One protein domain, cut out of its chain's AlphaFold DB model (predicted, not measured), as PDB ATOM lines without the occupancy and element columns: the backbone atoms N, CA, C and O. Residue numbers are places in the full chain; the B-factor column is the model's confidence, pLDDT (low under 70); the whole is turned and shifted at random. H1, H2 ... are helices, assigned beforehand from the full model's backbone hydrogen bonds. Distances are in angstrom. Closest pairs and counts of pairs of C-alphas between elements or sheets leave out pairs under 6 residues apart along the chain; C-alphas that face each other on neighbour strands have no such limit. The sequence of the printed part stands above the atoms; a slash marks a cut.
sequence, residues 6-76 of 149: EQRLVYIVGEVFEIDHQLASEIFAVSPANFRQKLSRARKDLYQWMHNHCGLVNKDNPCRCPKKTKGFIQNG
ATOM      1  N   GLU A   6      18.282 178.891  57.270       94.62
ATOM      2  CA  GLU A   6      19.475 179.672  56.939       94.62
ATOM      3  C   GLU A   6      19.350 180.344  55.564       94.62
ATOM      4  O   GLU A   6      19.554 181.549  55.446       94.62
ATOM      5  N   GLN A   7      18.928 179.598  54.537       96.44
ATOM      6  CA  GLN A   7      18.749 180.132  53.184       96.44
ATOM      7  C   GLN A   7      17.728 181.276  53.144       96.44
ATOM      8  O   GLN A   7      17.938 182.255  52.430       96.44
ATOM      9  N   ARG A   8      16.648 181.190  53.935       97.12
ATOM     10  CA  ARG A   8      15.671 182.283  54.071       97.12
ATOM     11  C   ARG A   8      16.299 183.544  54.647       97.12
ATOM     12  O   ARG A   8      16.032 184.622  54.133       97.12
ATOM     13  N   LEU A   9      17.115 183.416  55.692       97.31
ATOM     14  CA  LEU A   9      17.782 184.565  56.307       97.31
ATOM     15  C   LEU A   9      18.790 185.200  55.346       97.31
ATOM     16  O   LEU A   9      18.772 186.414  55.178       97.31
ATOM     17  N   VAL A  10      19.605 184.385  54.671       97.75
ATOM     18  CA  VAL A  10      20.556 184.861  53.654       97.75
ATOM     19  C   VAL A  10      19.826 185.602  52.531       97.75
ATOM     20  O   VAL A  10      20.248 186.690  52.150       97.75
ATOM     21  N   TYR A  11      18.716 185.049  52.033       97.56
ATOM     22  CA  TYR A  11      17.905 185.691  50.998       97.56
ATOM     23  C   TYR A  11      17.293 187.013  51.480       97.56
ATOM     24  O   TYR A  11      17.371 188.006  50.772       97.56
ATOM     25  N   ILE A  12      16.729 187.069  52.691       97.00
ATOM     26  CA  ILE A  12      16.154 188.312  53.233       97.00
ATOM     27  C   ILE A  12      17.227 189.401  53.361       97.00
ATOM     28  O   ILE A  12      17.021 190.515  52.895       97.00
ATOM     29  N   VAL A  13      18.381 189.077  53.946       97.56
ATOM     30  CA  VAL A  13      19.466 190.048  54.148       97.56
ATOM     31  C   VAL A  13      20.044 190.526  52.814       97.56
ATOM     32  O   VAL A  13      20.193 191.725  52.617       97.56
ATOM     33  N   GLY A  14      20.342 189.605  51.894       96.75
ATOM     34  CA  GLY A  14      21.044 189.940  50.654       96.75
ATOM     35  C   GLY A  14      20.163 190.374  49.478       96.75
ATOM     36  O   GLY A  14      20.651 191.078  48.604       96.75
ATOM     37  N   GLU A  15      18.900 189.940  49.410       95.56
ATOM     38  CA  GLU A  15      17.978 190.287  48.314       95.56
ATOM     39  C   GLU A  15      16.934 191.317  48.735       95.56
ATOM     40  O   GLU A  15      16.672 192.254  47.998       95.56
ATOM     41  N   VAL A  16      16.306 191.142  49.902       94.12
ATOM     42  CA  VAL A  16      15.181 192.004  50.307       94.12
ATOM     43  C   VAL A  16      15.676 193.317  50.905       94.12
ATOM     44  O   VAL A  16      15.079 194.359  50.659       94.12
ATOM     45  N   PHE A  17      16.747 193.269  51.697       95.06
ATOM     46  CA  PHE A  17      17.379 194.462  52.269       95.06
ATOM     47  C   PHE A  17      18.587 194.957  51.475       95.06
ATOM     48  O   PHE A  17      19.169 195.964  51.861       95.06
ATOM     49  N   GLU A  18      18.969 194.249  50.406       94.62
ATOM     50  CA  GLU A  18      20.107 194.592  49.541       94.62
ATOM     51  C   GLU A  18      21.418 194.858  50.313       94.62
ATOM     52  O   GLU A  18      22.266 195.638  49.883       94.62
ATOM     53  N   ILE A  19      21.612 194.192  51.459       96.44
ATOM     54  CA  ILE A  19      22.835 194.329  52.255       96.44
ATOM     55  C   ILE A  19      23.990 193.667  51.502       96.44
ATOM     56  O   ILE A  19      23.904 192.506  51.084       96.44
ATOM     57  N   ASP A  20      25.092 194.403  51.353       95.44
ATOM     58  CA  ASP A  20      26.259 193.920  50.631       95.44
ATOM     59  C   ASP A  20      26.941 192.727  51.324       95.44
ATOM     60  O   ASP A  20      26.736 192.405  52.496       95.44
ATOM     61  N   HIS A  21      27.795 192.038  50.568       95.19
ATOM     62  CA  HIS A  21      28.438 190.821  51.040       95.19
ATOM     63  C   HIS A  21      29.497 191.038  52.127       95.19
ATOM     64  O   HIS A  21      29.919 190.051  52.719       95.19
ATOM     65  N   GLN A  22      30.010 192.255  52.332       96.94
ATOM     66  CA  GLN A  22      30.959 192.538  53.408       96.94
ATOM     67  C   GLN A  22      30.193 192.538  54.728       96.94
ATOM     68  O   GLN A  22      30.403 191.639  55.543       96.94
ATOM     69  N   LEU A  23      29.201 193.421  54.862       97.00
ATOM     70  CA  LEU A  23      28.394 193.525  56.078       97.00
ATOM     71  C   LEU A  23      27.587 192.248  56.347       97.00
ATOM     72  O   LEU A  23      27.524 191.758  57.475       97.00
ATOM     73  N   ALA A  24      27.009 191.640  55.309       97.31
ATOM     74  CA  ALA A  24      26.286 190.389  55.487       97.31
ATOM     75  C   ALA A  24      27.202 189.241  55.943       97.31
ATOM     76  O   ALA A  24      26.784 188.393  56.726       97.31
ATOM     77  N   SER A  25      28.464 189.204  55.507       97.31
ATOM     78  CA  SER A  25      29.385 188.156  55.958       97.31
ATOM     79  C   SER A  25      29.704 188.241  57.450       97.31
ATOM     80  O   SER A  25      29.802 187.202  58.102       97.31
ATOM     81  N   GLU A  26      29.747 189.455  58.004       97.75
ATOM     82  CA  GLU A  26      29.893 189.693  59.442       97.75
ATOM     83  C   GLU A  26      28.655 189.221  60.212       97.75
ATOM     84  O   GLU A  26      28.787 188.463  61.173       97.75
ATOM     85  N   ILE A  27      27.450 189.570  59.738       97.00
ATOM     86  CA  ILE A  27      26.170 189.149  60.346       97.00
ATOM     87  C   ILE A  27      26.078 187.622  60.461       97.00
ATOM     88  O   ILE A  27      25.586 187.096  61.461       97.00
ATOM     89  N   PHE A  28      26.533 186.903  59.434       96.25
ATOM     90  CA  PHE A  28      26.453 185.442  59.373       96.25
ATOM     91  C   PHE A  28      27.726 184.725  59.850       96.25
ATOM     92  O   PHE A  28      27.753 183.495  59.817       96.25
ATOM     93  N   ALA A  29      28.758 185.455  60.287       97.38
ATOM     94  CA  ALA A  29      30.063 184.917  60.683       97.38
ATOM     95  C   ALA A  29      30.672 183.951  59.639       97.38
ATOM     96  O   ALA A  29      31.164 182.866  59.958       97.38
ATOM     97  N   VAL A  30      30.627 184.342  58.364       97.44
ATOM     98  CA  VAL A  30      31.201 183.597  57.229       97.44
ATOM     99  C   VAL A  30      32.133 184.498  56.424       97.44
ATOM    100  O   VAL A  30      32.208 185.695  56.656       97.44
ATOM    101  N   SER A  31      32.844 183.953  55.434       98.44
ATOM    102  CA  SER A  31      33.582 184.803  54.492       98.44
ATOM    103  C   SER A  31      32.636 185.489  53.488       98.44
ATOM    104  O   SER A  31      31.612 184.900  53.117       98.44
ATOM    105  N   PRO A  32      32.995 186.670  52.942       98.25
ATOM    106  CA  PRO A  32      32.214 187.335  51.895       98.25
ATOM    107  C   PRO A  32      31.929 186.444  50.680       98.25
ATOM    108  O   PRO A  32      30.828 186.442  50.133       98.25
ATOM    109  N   ALA A  33      32.908 185.628  50.272       98.31
ATOM    110  CA  ALA A  33      32.744 184.683  49.171       98.31
ATOM    111  C   ALA A  33      31.722 183.580  49.493       98.31
ATOM    112  O   ALA A  33      30.898 183.238  48.643       98.31
ATOM    113  N   ASN A  34      31.738 183.058  50.724       98.19
ATOM    114  CA  ASN A  34      30.775 182.057  51.175       98.19
ATOM    115  C   ASN A  34      29.356 182.646  51.220       98.19
ATOM    116  O   ASN A  34      28.430 182.039  50.678       98.19
ATOM    117  N   PHE A  35      29.195 183.868  51.745       98.44
ATOM    118  CA  PHE A  35      27.902 184.557  51.740       98.44
ATOM    119  C   PHE A  35      27.345 184.724  50.318       98.44
ATOM    120  O   PHE A  35      26.219 184.302  50.047       98.44
ATOM    121  N   ARG A  36      28.148 185.240  49.371       98.00
ATOM    122  CA  ARG A  36      27.736 185.368  47.958       98.00
ATOM    123  C   ARG A  36      27.291 184.031  47.365       98.00
ATOM    124  O   ARG A  36      26.275 183.962  46.671       98.00
ATOM    125  N   GLN A  37      28.029 182.960  47.652       98.38
ATOM    126  CA  GLN A  37      27.708 181.625  47.157       98.38
ATOM    127  C   GLN A  37      26.396 181.087  47.751       98.38
ATOM    128  O   GLN A  37      25.605 180.487  47.016       98.38
ATOM    129  N   LYS A  38      26.150 181.302  49.050       97.88
ATOM    130  CA  LYS A  38      24.896 180.934  49.724       97.88
ATOM    131  C   LYS A  38      23.709 181.714  49.157       97.88
ATOM    132  O   LYS A  38      22.694 181.099  48.837       97.88
ATOM    133  N   LEU A  39      23.856 183.024  48.959       98.25
ATOM    134  CA  LEU A  39      22.813 183.880  48.388       98.25
ATOM    135  C   LEU A  39      22.462 183.472  46.954       98.25
ATOM    136  O   LEU A  39      21.289 183.316  46.626       98.25
ATOM    137  N   SER A  40      23.472 183.213  46.119       98.00
ATOM    138  CA  SER A  40      23.274 182.722  44.750       98.00
ATOM    139  C   SER A  40      22.476 181.411  44.711       98.00
ATOM    140  O   SER A  40      21.520 181.284  43.943       98.00
ATOM    141  N   ARG A  41      22.800 180.454  45.594       96.69
ATOM    142  CA  ARG A  41      22.056 179.188  45.708       96.69
ATOM    143  C   ARG A  41      20.619 179.413  46.182       96.69
ATOM    144  O   ARG A  41      19.703 178.908  45.548       96.69
ATOM    145  N   ALA A  42      20.416 180.226  47.220       97.06
ATOM    146  CA  ALA A  42      19.080 180.539  47.729       97.06
ATOM    147  C   ALA A  42      18.186 181.198  46.660       97.06
ATOM    148  O   ALA A  42      17.020 180.826  46.526       97.06
ATOM    149  N   ARG A  43      18.736 182.120  45.852       96.81
ATOM    150  CA  ARG A  43      18.044 182.708  44.692       96.81
ATOM    151  C   ARG A  43      17.640 181.633  43.685       96.81
ATOM    152  O   ARG A  43      16.475 181.559  43.305       96.81
ATOM    153  N   LYS A  44      18.585 180.774  43.284       96.25
ATOM    154  CA  LYS A  44      18.336 179.703  42.309       96.25
ATOM    155  C   LYS A  44      17.247 178.739  42.783       96.25
ATOM    156  O   LYS A  44      16.321 178.467  42.022       96.25
ATOM    157  N   ASP A  45      17.334 178.275  44.025       95.62
ATOM    158  CA  ASP A  45      16.374 177.334  44.605       95.62
ATOM    159  C   ASP A  45      14.965 177.943  44.655       95.62
ATOM    160  O   ASP A  45      13.985 177.310  44.247       95.62
ATOM    161  N   LEU A  46      14.855 179.207  45.083       95.25
ATOM    162  CA  LEU A  46      13.581 179.918  45.112       95.25
ATOM    163  C   LEU A  46      13.001 180.100  43.705       95.25
ATOM    164  O   LEU A  46      11.821 179.815  43.492       95.25
ATOM    165  N   TYR A  47      13.811 180.550  42.745       94.12
ATOM    166  CA  TYR A  47      13.372 180.796  41.370       94.12
ATOM    167  C   TYR A  47      12.936 179.512  40.675       94.12
ATOM    168  O   TYR A  47      11.855 179.477  40.085       94.12
ATOM    169  N   GLN A  48      13.707 178.433  40.819       94.75
ATOM    170  CA  GLN A  48      13.340 177.124  40.294       94.75
ATOM    171  C   GLN A  48      12.031 176.625  40.914       94.75
ATOM    172  O   GLN A  48      11.153 176.128  40.206       94.75
ATOM    173  N   TRP A  49      11.859 176.784  42.229       94.50
ATOM    174  CA  TRP A  49      10.615 176.391  42.876       94.50
ATOM    175  C   TRP A  49       9.422 177.197  42.352       94.50
ATOM    176  O   TRP A  49       8.405 176.607  41.984       94.50
ATOM    177  N   MET A  50       9.544 178.526  42.274       93.69
ATOM    178  CA  MET A  50       8.472 179.399  41.793       93.69
ATOM    179  C   MET A  50       8.095 179.102  40.342       93.69
ATOM    180  O   MET A  50       6.906 179.018  40.045       93.69
ATOM    181  N   HIS A  51       9.076 178.898  39.464       94.88
ATOM    182  CA  HIS A  51       8.826 178.614  38.051       94.88
ATOM    183  C   HIS A  51       8.043 177.310  37.842       94.88
ATOM    184  O   HIS A  51       7.187 177.245  36.966       94.88
ATOM    185  N   ASN A  52       8.266 176.311  38.703       94.50
ATOM    186  CA  ASN A  52       7.634 174.992  38.602       94.50
ATOM    187  C   ASN A  52       6.347 174.833  39.430       94.50
ATOM    188  O   ASN A  52       5.648 173.836  39.285       94.50
ATOM    189  N   HIS A  53       6.046 175.761  40.346       92.50
ATOM    190  CA  HIS A  53       4.908 175.606  41.265       92.50
ATOM    191  C   HIS A  53       3.982 176.818  41.336       92.50
ATOM    192  O   HIS A  53       2.809 176.654  41.667       92.50
ATOM    193  N   CYS A  54       4.457 178.038  41.081       94.50
ATOM    194  CA  CYS A  54       3.673 179.252  41.287       94.50
ATOM    195  C   CYS A  54       2.865 179.613  40.037       94.50
ATOM    196  O   CYS A  54       3.441 179.901  38.991       94.50
ATOM    197  N   GLY A  55       1.535 179.680  40.173       95.56
ATOM    198  CA  GLY A  55       0.629 180.095  39.096       95.56
ATOM    199  C   GLY A  55       0.709 181.575  38.714       95.56
ATOM    200  O   GLY A  55       0.202 181.953  37.665       95.56
ATOM    201  N   LEU A  56       1.313 182.417  39.565       94.12
ATOM    202  CA  LEU A  56       1.585 183.823  39.234       94.12
ATOM    203  C   LEU A  56       2.806 183.967  38.321       94.12
ATOM    204  O   LEU A  56       2.841 184.880  37.507       94.12
ATOM    205  N   VAL A  57       3.795 183.081  38.470       95.00
ATOM    206  CA  VAL A  57       5.037 183.109  37.683       95.00
ATOM    207  C   VAL A  57       4.859 182.359  36.369       95.00
ATOM    208  O   VAL A  57       5.263 182.851  35.323       95.00
ATOM    209  N   ASN A  58       4.221 181.189  36.407       94.88
ATOM    210  CA  ASN A  58       3.851 180.433  35.218       94.88
ATOM    211  C   ASN A  58       2.389 179.980  35.350       94.88
ATOM    212  O   ASN A  58       2.046 179.242  36.275       94.88
ATOM    213  N   LYS A  59       1.528 180.434  34.428       95.00
ATOM    214  CA  LYS A  59       0.070 180.217  34.465       95.00
ATOM    215  C   LYS A  59      -0.326 178.737  34.383       95.00
ATOM    216  O   LYS A  59      -1.386 178.382  34.916       95.00
ATOM    217  N   ASP A  60       0.533 177.901  33.803       96.44
ATOM    218  CA  ASP A  60       0.323 176.457  33.649       96.44
ATOM    219  C   ASP A  60       0.441 175.705  34.985       96.44
ATOM    220  O   ASP A  60      -0.138 174.635  35.165       96.44
ATOM    221  N   ASN A  61       1.122 176.290  35.976       96.25
ATOM    222  CA  ASN A  61       1.221 175.700  37.308       96.25
ATOM    223  C   ASN A  61      -0.131 175.741  38.037       96.25
ATOM    224  O   ASN A  61      -0.860 176.723  37.915       96.25
ATOM    225  N   PRO A  62      -0.459 174.768  38.906       92.50
ATOM    226  CA  PRO A  62      -1.779 174.670  39.540       92.50
ATOM    227  C   PRO A  62      -1.992 175.612  40.740       92.50
ATOM    228  O   PRO A  62      -3.129 175.797  41.190       92.50
ATOM    229  N   CYS A  63      -0.932 176.203  41.306       93.75
ATOM    230  CA  CYS A  63      -1.047 177.052  42.494       93.75
ATOM    231  C   CYS A  63      -1.860 178.320  42.198       93.75
ATOM    232  O   CYS A  63      -1.634 179.007  41.204       93.75
ATOM    233  N   ARG A  64      -2.799 178.667  43.081       93.62
ATOM    234  CA  ARG A  64      -3.609 179.889  42.982       93.62
ATOM    235  C   ARG A  64      -3.645 180.569  44.345       93.62
ATOM    236  O   ARG A  64      -4.070 179.946  45.320       93.62
ATOM    237  N   CYS A  65      -3.235 181.838  44.416       92.25
ATOM    238  CA  CYS A  65      -3.189 182.585  45.677       92.25
ATOM    239  C   CYS A  65      -4.517 182.558  46.454       92.25
ATOM    240  O   CYS A  65      -4.453 182.265  47.643       92.25
ATOM    241  N   PRO A  66      -5.711 182.704  45.834       91.75
ATOM    242  CA  PRO A  66      -6.976 182.604  46.569       91.75
ATOM    243  C   PRO A  66      -7.165 181.270  47.311       91.75
ATOM    244  O   PRO A  66      -7.627 181.254  48.452       91.75
ATOM    245  N   LYS A  67      -6.740 180.146  46.711       91.44
ATOM    246  CA  LYS A  67      -6.792 178.823  47.359       91.44
ATOM    247  C   LYS A  67      -5.844 178.756  48.561       91.44
ATOM    248  O   LYS A  67      -6.212 178.223  49.603       91.44
ATOM    249  N   LYS A  68      -4.645 179.335  48.433       89.75
ATOM    250  CA  LYS A  68      -3.642 179.395  49.508       89.75
ATOM    251  C   LYS A  68      -4.098 180.293  50.663       89.75
ATOM    252  O   LYS A  68      -4.029 179.881  51.818       89.75
ATOM    253  N   THR A  69      -4.638 181.471  50.353       91.81
ATOM    254  CA  THR A  69      -5.189 182.409  51.340       91.81
ATOM    255  C   THR A  69      -6.345 181.791  52.121       91.81
ATOM    256  O   THR A  69      -6.404 181.968  53.333       91.81
ATOM    257  N   LYS A  70      -7.213 180.992  51.479       93.75
ATOM    258  CA  LYS A  70      -8.274 180.248  52.181       93.75
ATOM    259  C   LYS A  70      -7.709 179.353  53.291       93.75
ATOM    260  O   LYS A  70      -8.214 179.395  54.408       93.75
ATOM    261  N   GLY A  71      -6.643 178.602  53.010       93.81
ATOM    262  CA  GLY A  71      -5.959 177.789  54.023       93.81
ATOM    263  C   GLY A  71      -5.329 178.631  55.138       93.81
ATOM    264  O   GLY A  71      -5.407 178.272  56.306       93.81
ATOM    265  N   PHE A  72      -4.759 179.794  54.810       93.31
ATOM    266  CA  PHE A  72      -4.198 180.708  55.813       93.31
ATOM    267  C   PHE A  72      -5.260 181.321  56.731       93.31
ATOM    268  O   PHE A  72      -4.992 181.505  57.915       93.31
ATOM    269  N   ILE A  73      -6.457 181.598  56.206       94.50
ATOM    270  CA  ILE A  73      -7.610 182.023  57.008       94.50
ATOM    271  C   ILE A  73      -8.037 180.896  57.951       94.50
ATOM    272  O   ILE A  73      -8.194 181.127  59.145       94.50
ATOM    273  N   GLN A  74      -8.168 179.669  57.436       95.69
ATOM    274  CA  GLN A  74      -8.537 178.496  58.238       95.69
ATOM    275  C   GLN A  74      -7.534 178.220  59.370       95.69
ATOM    276  O   GLN A  74      -7.940 177.875  60.472       95.69
ATOM    277  N   ASN A  75      -6.242 178.439  59.117       95.25
ATOM    278  CA  ASN A  75      -5.173 178.289  60.110       95.25
ATOM    279  C   ASN A  75      -4.996 179.518  61.026       95.25
ATOM    280  O   ASN A  75      -4.077 179.540  61.841       95.25
ATOM    281  N   GLY A  76      -5.815 180.565  60.875       92.44
ATOM    282  CA  GLY A  76      -5.751 181.781  61.693       92.44
ATOM    283  C   GLY A  76      -4.568 182.715  61.400       92.44
ATOM    284  O   GLY A  76      -4.355 183.679  62.130       92.44
TER     285      GLY A  76
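This is residues 6 to 76 of the 149 residues of an uncharacterized protein of Hymenobacter elongatus (UniProt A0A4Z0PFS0). One long helix, H3, makes the long axis; H1 and H2 pack on its first half, and residues 66 to 76, mostly H4, stick out sideways beyond its far end. The 71 printed residues hold four named helices, H1 to H4 in order, and no named strand: all helix. The whole is loose, radius of gyration of the C-alphas 15.7 A, spanning 41 by 29 by 16 A.

H3, residues 32 to 53, is 31.6 A long, from C-alpha 32 at (32.214, 187.335, 51.895). H1 is residues 6 to 16, 14.6 A; H2 21 to 27, 9.7 A; H4 65 to 74, 14.3 A, ending at C-alpha 74 (-8.537, 178.496, 58.238).

H3 touches H1 with residues 35 to 43 alone, about perpendicular at 88 degrees; the closest C-alphas, Gln 7 and Ala 42, are 5.5 A apart. H3 touches H2 with residues 32 to 36 alone, about perpendicular at 85 degrees; the closest C-alphas are Ser 25 and Pro 32, 5.0 A. H1 and H2 only just touch, with 3 pairs of C-alphas within 8 A, the closest Val 13 and Ala 24 at 7.0 A. H4 is apart from H1, H2 and H3. In H1, H2, H3 and H4 every O i to N i+4 pair is within hydrogen-bond range.

The farthest C-alphas, Ser 31 and Gln 74, are 42.8 A apart. The printed part has no cut; the link from H3 to H4, 11 residues, is long. No printed residue is under pLDDT 70.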